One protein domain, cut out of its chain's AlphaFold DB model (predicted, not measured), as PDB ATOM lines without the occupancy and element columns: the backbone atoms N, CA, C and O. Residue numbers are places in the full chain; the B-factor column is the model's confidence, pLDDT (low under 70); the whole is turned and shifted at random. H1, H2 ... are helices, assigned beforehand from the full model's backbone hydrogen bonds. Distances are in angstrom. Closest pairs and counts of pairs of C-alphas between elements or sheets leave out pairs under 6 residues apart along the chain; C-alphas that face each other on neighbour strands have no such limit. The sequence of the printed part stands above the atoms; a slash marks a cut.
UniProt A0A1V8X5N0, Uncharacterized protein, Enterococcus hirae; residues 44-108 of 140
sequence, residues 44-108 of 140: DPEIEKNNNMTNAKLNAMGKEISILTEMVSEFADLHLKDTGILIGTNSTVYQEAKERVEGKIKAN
ATOM      1  N   ASP A  44     198.065 237.351 166.431       79.88
ATOM      2  CA  ASP A  44     197.495 238.690 166.495       79.88
ATOM      3  C   ASP A  44     195.964 238.599 166.330       79.88
ATOM      4  O   ASP A  44     195.477 238.267 165.238       79.88
ATOM      5  N   PRO A  45     195.184 238.890 167.389       72.94
ATOM      6  CA  PRO A  45     193.727 238.797 167.344       72.94
ATOM      7  C   PRO A  45     193.089 239.787 166.354       72.94
ATOM      8  O   PRO A  45     192.010 239.517 165.819       72.94
ATOM      9  N   GLU A  46     193.740 240.915 166.054       71.44
ATOM     10  CA  GLU A  46     193.223 241.881 165.080       71.44
ATOM     11  C   GLU A  46     193.437 241.398 163.637       71.44
ATOM     12  O   GLU A  46     192.615 241.677 162.758       71.44
ATOM     13  N   ILE A  47     194.487 240.608 163.378       66.62
ATOM     14  CA  ILE A  47     194.711 239.979 162.065       66.62
ATOM     15  C   ILE A  47     193.651 238.908 161.790       66.62
ATOM     16  O   ILE A  47     193.108 238.876 160.685       66.62
ATOM     17  N   GLU A  48     193.278 238.081 162.771       64.69
ATOM     18  CA  GLU A  48     192.186 237.110 162.592       64.69
ATOM     19  C   GLU A  48     190.849 237.788 162.273       64.69
ATOM     20  O   GLU A  48     190.130 237.371 161.358       64.69
ATOM     21  N   LYS A  49     190.526 238.881 162.970       65.75
ATOM     22  CA  LYS A  49     189.316 239.668 162.709       65.75
ATOM     23  C   LYS A  49     189.318 240.262 161.297       65.75
ATOM     24  O   LYS A  49     188.301 240.204 160.599       65.75
ATOM     25  N   ASN A  50     190.457 240.786 160.850       62.78
ATOM     26  CA  ASN A  50     190.615 241.341 159.506       62.78
ATOM     27  C   ASN A  50     190.575 240.268 158.411       62.78
ATOM     28  O   ASN A  50     189.967 240.497 157.362       62.78
ATOM     29  N   ASN A  51     191.150 239.088 158.648       68.56
ATOM     30  CA  ASN A  51     191.084 237.958 157.721       68.56
ATOM     31  C   ASN A  51     189.646 237.455 157.573       68.56
ATOM     32  O   ASN A  51     189.174 237.283 156.450       68.56
ATOM     33  N   ASN A  52     188.905 237.329 158.675       67.44
ATOM     34  CA  ASN A  52     187.486 236.974 158.637       67.44
ATOM     35  C   ASN A  52     186.647 238.019 157.888       67.44
ATOM     36  O   ASN A  52     185.818 237.662 157.049       67.44
ATOM     37  N   MET A  53     186.904 239.312 158.111       65.19
ATOM     38  CA  MET A  53     186.234 240.386 157.369       65.19
ATOM     39  C   MET A  53     186.587 240.372 155.871       65.19
ATOM     40  O   MET A  53     185.722 240.612 155.027       65.19
ATOM     41  N   THR A  54     187.839 240.076 155.524       73.31
ATOM     42  CA  THR A  54     188.306 239.997 154.130       73.31
ATOM     43  C   THR A  54     187.704 238.789 153.419       73.31
ATOM     44  O   THR A  54     187.185 238.934 152.316       73.31
ATOM     45  N   ASN A  55     187.660 237.629 154.076       75.56
ATOM     46  CA  ASN A  55     187.005 236.427 153.561       75.56
ATOM     47  C   ASN A  55     185.497 236.641 153.368       75.56
ATOM     48  O   ASN A  55     184.943 236.243 152.345       75.56
ATOM     49  N   ALA A  56     184.829 237.335 154.295       76.25
ATOM     50  CA  ALA A  56     183.419 237.694 154.144       76.25
ATOM     51  C   ALA A  56     183.179 238.602 152.924       76.25
ATOM     52  O   ALA A  56     182.245 238.364 152.157       76.25
ATOM     53  N   LYS A  57     184.046 239.601 152.700       84.88
ATOM     54  CA  LYS A  57     183.992 240.458 151.503       84.88
ATOM     55  C   LYS A  57     184.253 239.674 150.217       84.88
ATOM     56  O   LYS A  57     183.507 239.842 149.259       84.88
ATOM     57  N   LEU A  58     185.258 238.797 150.199       83.25
ATOM     58  CA  LEU A  58     185.561 237.943 149.045       83.25
ATOM     59  C   LEU A  58     184.384 237.023 148.702       83.25
ATOM     60  O   LEU A  58     184.024 236.903 147.535       83.25
ATOM     61  N   ASN A  59     183.729 236.444 149.709       86.00
ATOM     62  CA  ASN A  59     182.540 235.617 149.512       86.00
ATOM     63  C   ASN A  59     181.351 236.424 148.970       86.00
ATOM     64  O   ASN A  59     180.623 235.929 148.111       86.00
ATOM     65  N   ALA A  60     181.150 237.660 149.439       90.50
ATOM     66  CA  ALA A  60     180.120 238.546 148.898       90.50
ATOM     67  C   ALA A  60     180.387 238.884 147.421       90.50
ATOM     68  O   ALA A  60     179.502 238.711 146.586       90.50
ATOM     69  N   MET A  61     181.628 239.247 147.083       91.69
ATOM     70  CA  MET A  61     182.039 239.484 145.696       91.69
ATOM     71  C   MET A  61     181.870 238.234 144.822       91.69
ATOM     72  O   MET A  61     181.406 238.334 143.691       91.69
ATOM     73  N   GLY A  62     182.206 237.048 145.338       90.00
ATOM     74  CA  GLY A  62     182.009 235.782 144.630       90.00
ATOM     75  C   GLY A  62     180.543 235.529 144.267       90.00
ATOM     76  O   GLY A  62     180.259 235.078 143.158       90.00
ATOM     77  N   LYS A  63     179.606 235.889 145.154       91.88
ATOM     78  CA  LYS A  63     178.163 235.815 144.870       91.88
ATOM     79  C   LYS A  63     177.742 236.802 143.784       91.88
ATOM     80  O   LYS A  63     177.038 236.403 142.865       91.88
ATOM     81  N   GLU A  64     178.189 238.055 143.857       90.38
ATOM     82  CA  GLU A  64     177.884 239.063 142.829       90.38
ATOM     83  C   GLU A  64     178.409 238.645 141.449       90.38
ATOM     84  O   GLU A  64     177.688 238.748 140.461       90.38
ATOM     85  N   ILE A  65     179.633 238.106 141.381       90.69
ATOM     86  CA  ILE A  65     180.208 237.569 140.140       90.69
ATOM     87  C   ILE A  65     179.390 236.380 139.631       90.69
ATOM     88  O   ILE A  65     179.125 236.308 138.438       90.69
ATOM     89  N   SER A  66     178.973 235.466 140.511       86.19
ATOM     90  CA  SER A  66     178.134 234.327 140.118       86.19
ATOM     91  C   SER A  66     176.818 234.789 139.490       86.19
ATOM     92  O   SER A  66     176.454 234.291 138.431       86.19
ATOM     93  N   ILE A  67     176.155 235.777 140.098       86.69
ATOM     94  CA  ILE A  67     174.906 236.355 139.584       86.69
ATOM     95  C   ILE A  67     175.152 237.061 138.244       86.69
ATOM     96  O   ILE A  67     174.377 236.898 137.308       86.69
ATOM     97  N   LEU A  68     176.245 237.822 138.113       88.81
ATOM     98  CA  LEU A  68     176.623 238.453 136.842       88.81
ATOM     99  C   LEU A  68     176.860 237.419 135.740       88.81
ATOM    100  O   LEU A  68     176.389 237.613 134.623       88.81
ATOM    101  N   THR A  69     177.567 236.330 136.042       83.19
ATOM    102  CA  THR A  69     177.783 235.236 135.091       83.19
ATOM    103  C   THR A  69     176.460 234.603 134.680       83.19
ATOM    104  O   THR A  69     176.245 234.413 133.491       83.19
ATOM    105  N   GLU A  70     175.562 234.340 135.630       81.81
ATOM    106  CA  GLU A  70     174.237 233.776 135.355       81.81
ATOM    107  C   GLU A  70     173.410 234.696 134.446       81.81
ATOM    108  O   GLU A  70     172.970 234.262 133.386       81.81
ATOM    109  N   MET A  71     173.318 235.993 134.761       81.25
ATOM    110  CA  MET A  71     172.615 236.972 133.917       81.25
ATOM    111  C   MET A  71     173.216 237.079 132.508       81.25
ATOM    112  O   MET A  71     172.487 237.211 131.525       81.25
ATOM    113  N   VAL A  72     174.547 237.043 132.383       81.38
ATOM    114  CA  VAL A  72     175.226 237.093 131.077       81.38
ATOM    115  C   VAL A  72     174.995 235.805 130.289       81.38
ATOM    116  O   VAL A  72     174.792 235.874 129.078       81.38
ATOM    117  N   SER A  73     175.000 234.649 130.952       76.06
ATOM    118  CA  SER A  73     174.682 233.357 130.345       76.06
ATOM    119  C   SER A  73     173.233 233.300 129.869       76.06
ATOM    120  O   SER A  73     173.002 232.955 128.717       76.06
ATOM    121  N   GLU A  74     172.270 233.724 130.690       77.75
ATOM    122  CA  GLU A  74     170.859 233.812 130.296       77.75
ATOM    123  C   GLU A  74     170.660 234.766 129.113       77.75
ATOM    124  O   GLU A  74     169.970 234.437 128.149       77.75
ATOM    125  N   PHE A  75     171.308 235.934 129.140       78.69
ATOM    126  CA  PHE A  75     171.268 236.879 128.027       78.69
ATOM    127  C   PHE A  75     171.860 236.278 126.744       78.69
ATOM    128  O   PHE A  75     171.292 236.442 125.663       78.69
ATOM    129  N   ALA A  76     172.991 235.577 126.848       71.50
ATOM    130  CA  ALA A  76     173.614 234.905 125.716       71.50
ATOM    131  C   ALA A  76     172.712 233.793 125.156       71.50
ATOM    132  O   ALA A  76     172.500 233.734 123.946       71.50
ATOM    133  N   ASP A  77     172.115 232.970 126.011       68.88
ATOM    134  CA  ASP A  77     171.209 231.900 125.591       68.88
ATOM    135  C   ASP A  77     169.919 232.435 124.953       68.88
ATOM    136  O   ASP A  77     169.395 231.827 124.020       68.88
ATOM    137  N   LEU A  78     169.412 233.585 125.408       71.38
ATOM    138  CA  LEU A  78     168.213 234.215 124.849       71.38
ATOM    139  C   LEU A  78     168.475 234.953 123.531       71.38
ATOM    140  O   LEU A  78     167.648 234.894 122.623       71.38
ATOM    141  N   HIS A  79     169.599 235.664 123.413       66.31
ATOM    142  CA  HIS A  79     169.838 236.590 122.298       66.31
ATOM    143  C   HIS A  79     170.894 236.120 121.294       66.31
ATOM    144  O   HIS A  79     170.953 236.650 120.183       66.31
ATOM    145  N   LEU A  80     171.737 235.152 121.654       64.06
ATOM    146  CA  LEU A  80     172.840 234.690 120.806       64.06
ATOM    147  C   LEU A  80     172.638 233.279 120.237       64.06
ATOM    148  O   LEU A  80     173.334 232.902 119.294       64.06
ATOM    149  N   LYS A  81     171.648 232.529 120.734       61.56
ATOM    150  CA  LYS A  81     171.340 231.160 120.291       61.56
ATOM    151  C   LYS A  81     170.985 231.059 118.802       61.56
ATOM    152  O   LYS A  81     171.468 230.151 118.132       61.56
ATOM    153  N   ASP A  82     170.236 232.028 118.277       55.75
ATOM    154  CA  ASP A  82     169.820 232.059 116.865       55.75
ATOM    155  C   ASP A  82     170.757 232.886 115.966       55.75
ATOM    156  O   ASP A  82     170.668 232.818 114.742       55.75
ATOM    157  N   THR A  83     171.688 233.660 116.539       58.41
ATOM    158  CA  THR A  83     172.611 234.513 115.762       58.41
ATOM    159  C   THR A  83     173.856 233.770 115.275       58.41
ATOM    160  O   THR A  83     174.708 234.361 114.612       58.41
ATOM    161  N   GLY A  84     173.995 232.478 115.595       52.19
ATOM    162  CA  GLY A  84     175.168 231.681 115.225       52.19
ATOM    163  C   GLY A  84     176.455 232.115 115.933       52.19
ATOM    164  O   GLY A  84     177.524 231.575 115.649       52.19
ATOM    165  N   ILE A  85     176.368 233.044 116.894       56.09
ATOM    166  CA  ILE A  85     177.441 233.379 117.834       56.09
ATOM    167  C   ILE A  85     177.461 232.270 118.892       56.09
ATOM    168  O   ILE A  85     177.220 232.473 120.077       56.09
ATOM    169  N   LEU A  86     177.714 231.047 118.433       54.78
ATOM    170  CA  LEU A  86     178.033 229.934 119.301       54.78
ATOM    171  C   LEU A  86     179.350 230.284 119.986       54.78
ATOM    172  O   LEU A  86     180.394 230.439 119.343       54.78
ATOM    173  N   ILE A  87     179.276 230.433 121.304       56.00
ATOM    174  CA  ILE A  87     180.424 230.432 122.201       56.00
ATOM    175  C   ILE A  87     181.187 229.135 121.907       56.00
ATOM    176  O   ILE A  87     180.775 228.058 122.325       56.00
ATOM    177  N   GLY A  88     182.244 229.200 121.096       55.53
ATOM    178  CA  GLY A  88     182.955 227.984 120.710       55.53
ATOM    179  C   GLY A  88     183.976 228.155 119.603       55.53
ATOM    180  O   GLY A  88     185.163 227.972 119.846       55.53
ATOM    181  N   THR A  89     183.574 228.512 118.388       52.22
ATOM    182  CA  THR A  89     184.501 228.412 117.250       52.22
ATOM    183  C   THR A  89     184.110 229.377 116.136       52.22
ATOM    184  O   THR A  89     183.089 229.190 115.488       52.22
ATOM    185  N   ASN A  90     184.964 230.380 115.897       53.44
ATOM    186  CA  ASN A  90     184.971 231.306 114.747       53.44
ATOM    187  C   ASN A  90     184.108 232.582 114.815       53.44
ATOM    188  O   ASN A  90     183.973 233.263 113.800       53.44
ATOM    189  N   SER A  91     183.603 232.992 115.983       57.47
ATOM    190  CA  SER A  91     183.055 234.353 116.116       57.47
ATOM    191  C   SER A  91     184.187 235.387 116.114       57.47
ATOM    192  O   SER A  91     184.968 235.472 117.065       57.47
ATOM    193  N   THR A  92     184.267 236.188 115.049       59.09
ATOM    194  CA  THR A  92     185.236 237.290 114.906       59.09
ATOM    195  C   THR A  92     185.081 238.324 116.021       59.09
ATOM    196  O   THR A  92     186.077 238.799 116.561       59.09
ATOM    197  N   VAL A  93     183.843 238.590 116.442       61.56
ATOM    198  CA  VAL A  93     183.516 239.532 117.523       61.56
ATOM    199  C   VAL A  93     184.056 239.046 118.871       61.56
ATOM    200  O   VAL A  93     184.623 239.832 119.630       61.56
ATOM    201  N   TYR A  94     183.926 237.748 119.170       63.41
ATOM    202  CA  TYR A  94     184.440 237.186 120.422       63.41
ATOM    203  C   TYR A  94     185.975 237.178 120.459       63.41
ATOM    204  O   TYR A  94     186.566 237.507 121.487       63.41
ATOM    205  N   GLN A  95     186.627 236.857 119.336       64.44
ATOM    206  CA  GLN A  95     188.091 236.902 119.236       64.44
ATOM    207  C   GLN A  95     188.626 238.330 119.401       64.44
ATOM    208  O   GLN A  95     189.542 238.550 120.191       64.44
ATOM    209  N   GLU A  96     187.999 239.319 118.757       70.44
ATOM    210  CA  GLU A  96     188.387 240.728 118.896       70.44
ATOM    211  C   GLU A  96     188.185 241.240 120.336       70.44
ATOM    212  O   GLU A  96     189.026 241.954 120.891       70.44
ATOM    213  N   ALA A  97     187.082 240.849 120.985       70.94
ATOM    214  CA  ALA A  97     186.835 241.181 122.385       70.94
ATOM    215  C   ALA A  97     187.880 240.544 123.319       70.94
ATOM    216  O   ALA A  97     188.401 241.227 124.206       70.94
ATOM    217  N   LYS A  98     188.230 239.271 123.091       72.31
ATOM    218  CA  LYS A  98     189.262 238.550 123.843       72.31
ATOM    219  C   LYS A  98     190.628 239.227 123.712       72.31
ATOM    220  O   LYS A  98     191.241 239.542 124.733       72.31
ATOM    221  N   GLU A  99     191.067 239.540 122.492       78.81
ATOM    222  CA  GLU A  99     192.334 240.245 122.250       78.81
ATOM    223  C   GLU A  99     192.374 241.615 122.939       78.81
ATOM    224  O   GLU A  99     193.376 241.989 123.557       78.81
ATOM    225  N   ARG A 100     191.262 242.359 122.910       76.06
ATOM    226  CA  ARG A 100     191.160 243.673 123.558       76.06
ATOM    227  C   ARG A 100     191.270 243.575 125.085       76.06
ATOM    228  O   ARG A 100     191.892 244.442 125.708       76.06
ATOM    229  N   VAL A 101     190.678 242.551 125.699       76.81
ATOM    230  CA  VAL A 101     190.766 242.313 127.151       76.81
ATOM    231  C   VAL A 101     192.173 241.865 127.542       76.81
ATOM    232  O   VAL A 101     192.774 242.465 128.436       76.81
ATOM    233  N   GLU A 102     192.743 240.885 126.840       76.75
ATOM    234  CA  GLU A 102     194.110 240.412 127.085       76.75
ATOM    235  C   GLU A 102     195.145 241.533 126.905       76.75
ATOM    236  O   GLU A 102     196.057 241.680 127.725       76.75
ATOM    237  N   GLY A 103     194.972 242.387 125.890       75.69
ATOM    238  CA  GLY A 103     195.807 243.567 125.668       75.69
ATOM    239  C   GLY A 103     195.755 244.560 126.833       75.69
ATOM    240  O   GLY A 103     196.796 245.033 127.294       75.69
ATOM    241  N   LYS A 104     194.561 244.832 127.379       76.56
ATOM    242  CA  LYS A 104     194.401 245.699 128.561       76.56
ATOM    243  C   LYS A 104     195.041 245.098 129.815       76.56
ATOM    244  O   LYS A 104     195.647 245.835 130.593       76.56
ATOM    245  N   ILE A 105     194.946 243.781 130.009       73.19
ATOM    246  CA  ILE A 105     195.576 243.088 131.143       73.19
ATOM    247  C   ILE A 105     197.103 243.191 131.047       73.19
ATOM    248  O   ILE A 105     197.743 243.649 131.997       73.19
ATOM    249  N   LYS A 106     197.685 242.859 129.886       71.94
ATOM    250  CA  LYS A 106     199.137 242.956 129.645       71.94
ATOM    251  C   LYS A 106     199.656 244.384 129.824       71.94
ATOM    252  O   LYS A 106     200.686 244.585 130.469       71.94
ATOM    253  N   ALA A 107     198.926 245.385 129.325       65.75
ATOM    254  CA  ALA A 107     199.272 246.799 129.483       65.75
ATOM    255  C   ALA A 107     199.221 247.267 130.951       65.75
ATOM    256  O   ALA A 107     200.066 248.045 131.397       65.75
ATOM    257  N   ASN A 108     198.250 246.794 131.735       62.38
ATOM    258  CA  ASN A 108     198.147 247.143 133.153       62.38
ATOM    259  C   ASN A 108     199.213 246.447 134.011       62.38
ATOM    260  O   ASN A 108     199.706 247.046 134.968       62.38
TER     261      ASN A 108
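AT A GLANCE: This is residues 44 to 108 of the 140 residues of an uncharacterized protein of Enterococcus hirae (UniProt A0A1V8X5N0). Picture a wide, open U with unequal arms: long helix H1, then a looping link, residues 80 to 91, then shorter helix H2, which runs back roughly alongside the later part of H1 with an empty gap between the two. The printed part has 65 residues with two named helices, H1 then H2, and no named strand; its class is all helix. It is extended, with a radius of gyration of the C-alphas of 18.4 A, and flat, spanning 56 by 31 by 13 A.

IN THESE COORDINATES: Find C-alpha 45 at (193.727, 238.797, 167.344); from there H1, residues 45 to 79, runs 51.0 A. H2, residues 92 to 108, runs 24.4 A to C-alpha 108 at (198.147, 247.143, 133.153).

HOW THE PARTS SIT: H1 and H2 are apart, with no C-alpha of the one within 8 A of the other. In both, each O i to N i+4 pair is within hydrogen-bond range. Residues 44 to 75, 78 to 84 and 95 to 108 stand free.

THE WHOLE: The farthest C-alphas, of Asp 44 and Asp 82, are 57.2 A apart. The printed part has no cut. Residues 80 to 91 make a long link. Mean pLDDT of the printed part is 72.0; look for values under 70 at residues 47 to 53, 77, 79 to 95 and 107 to 108.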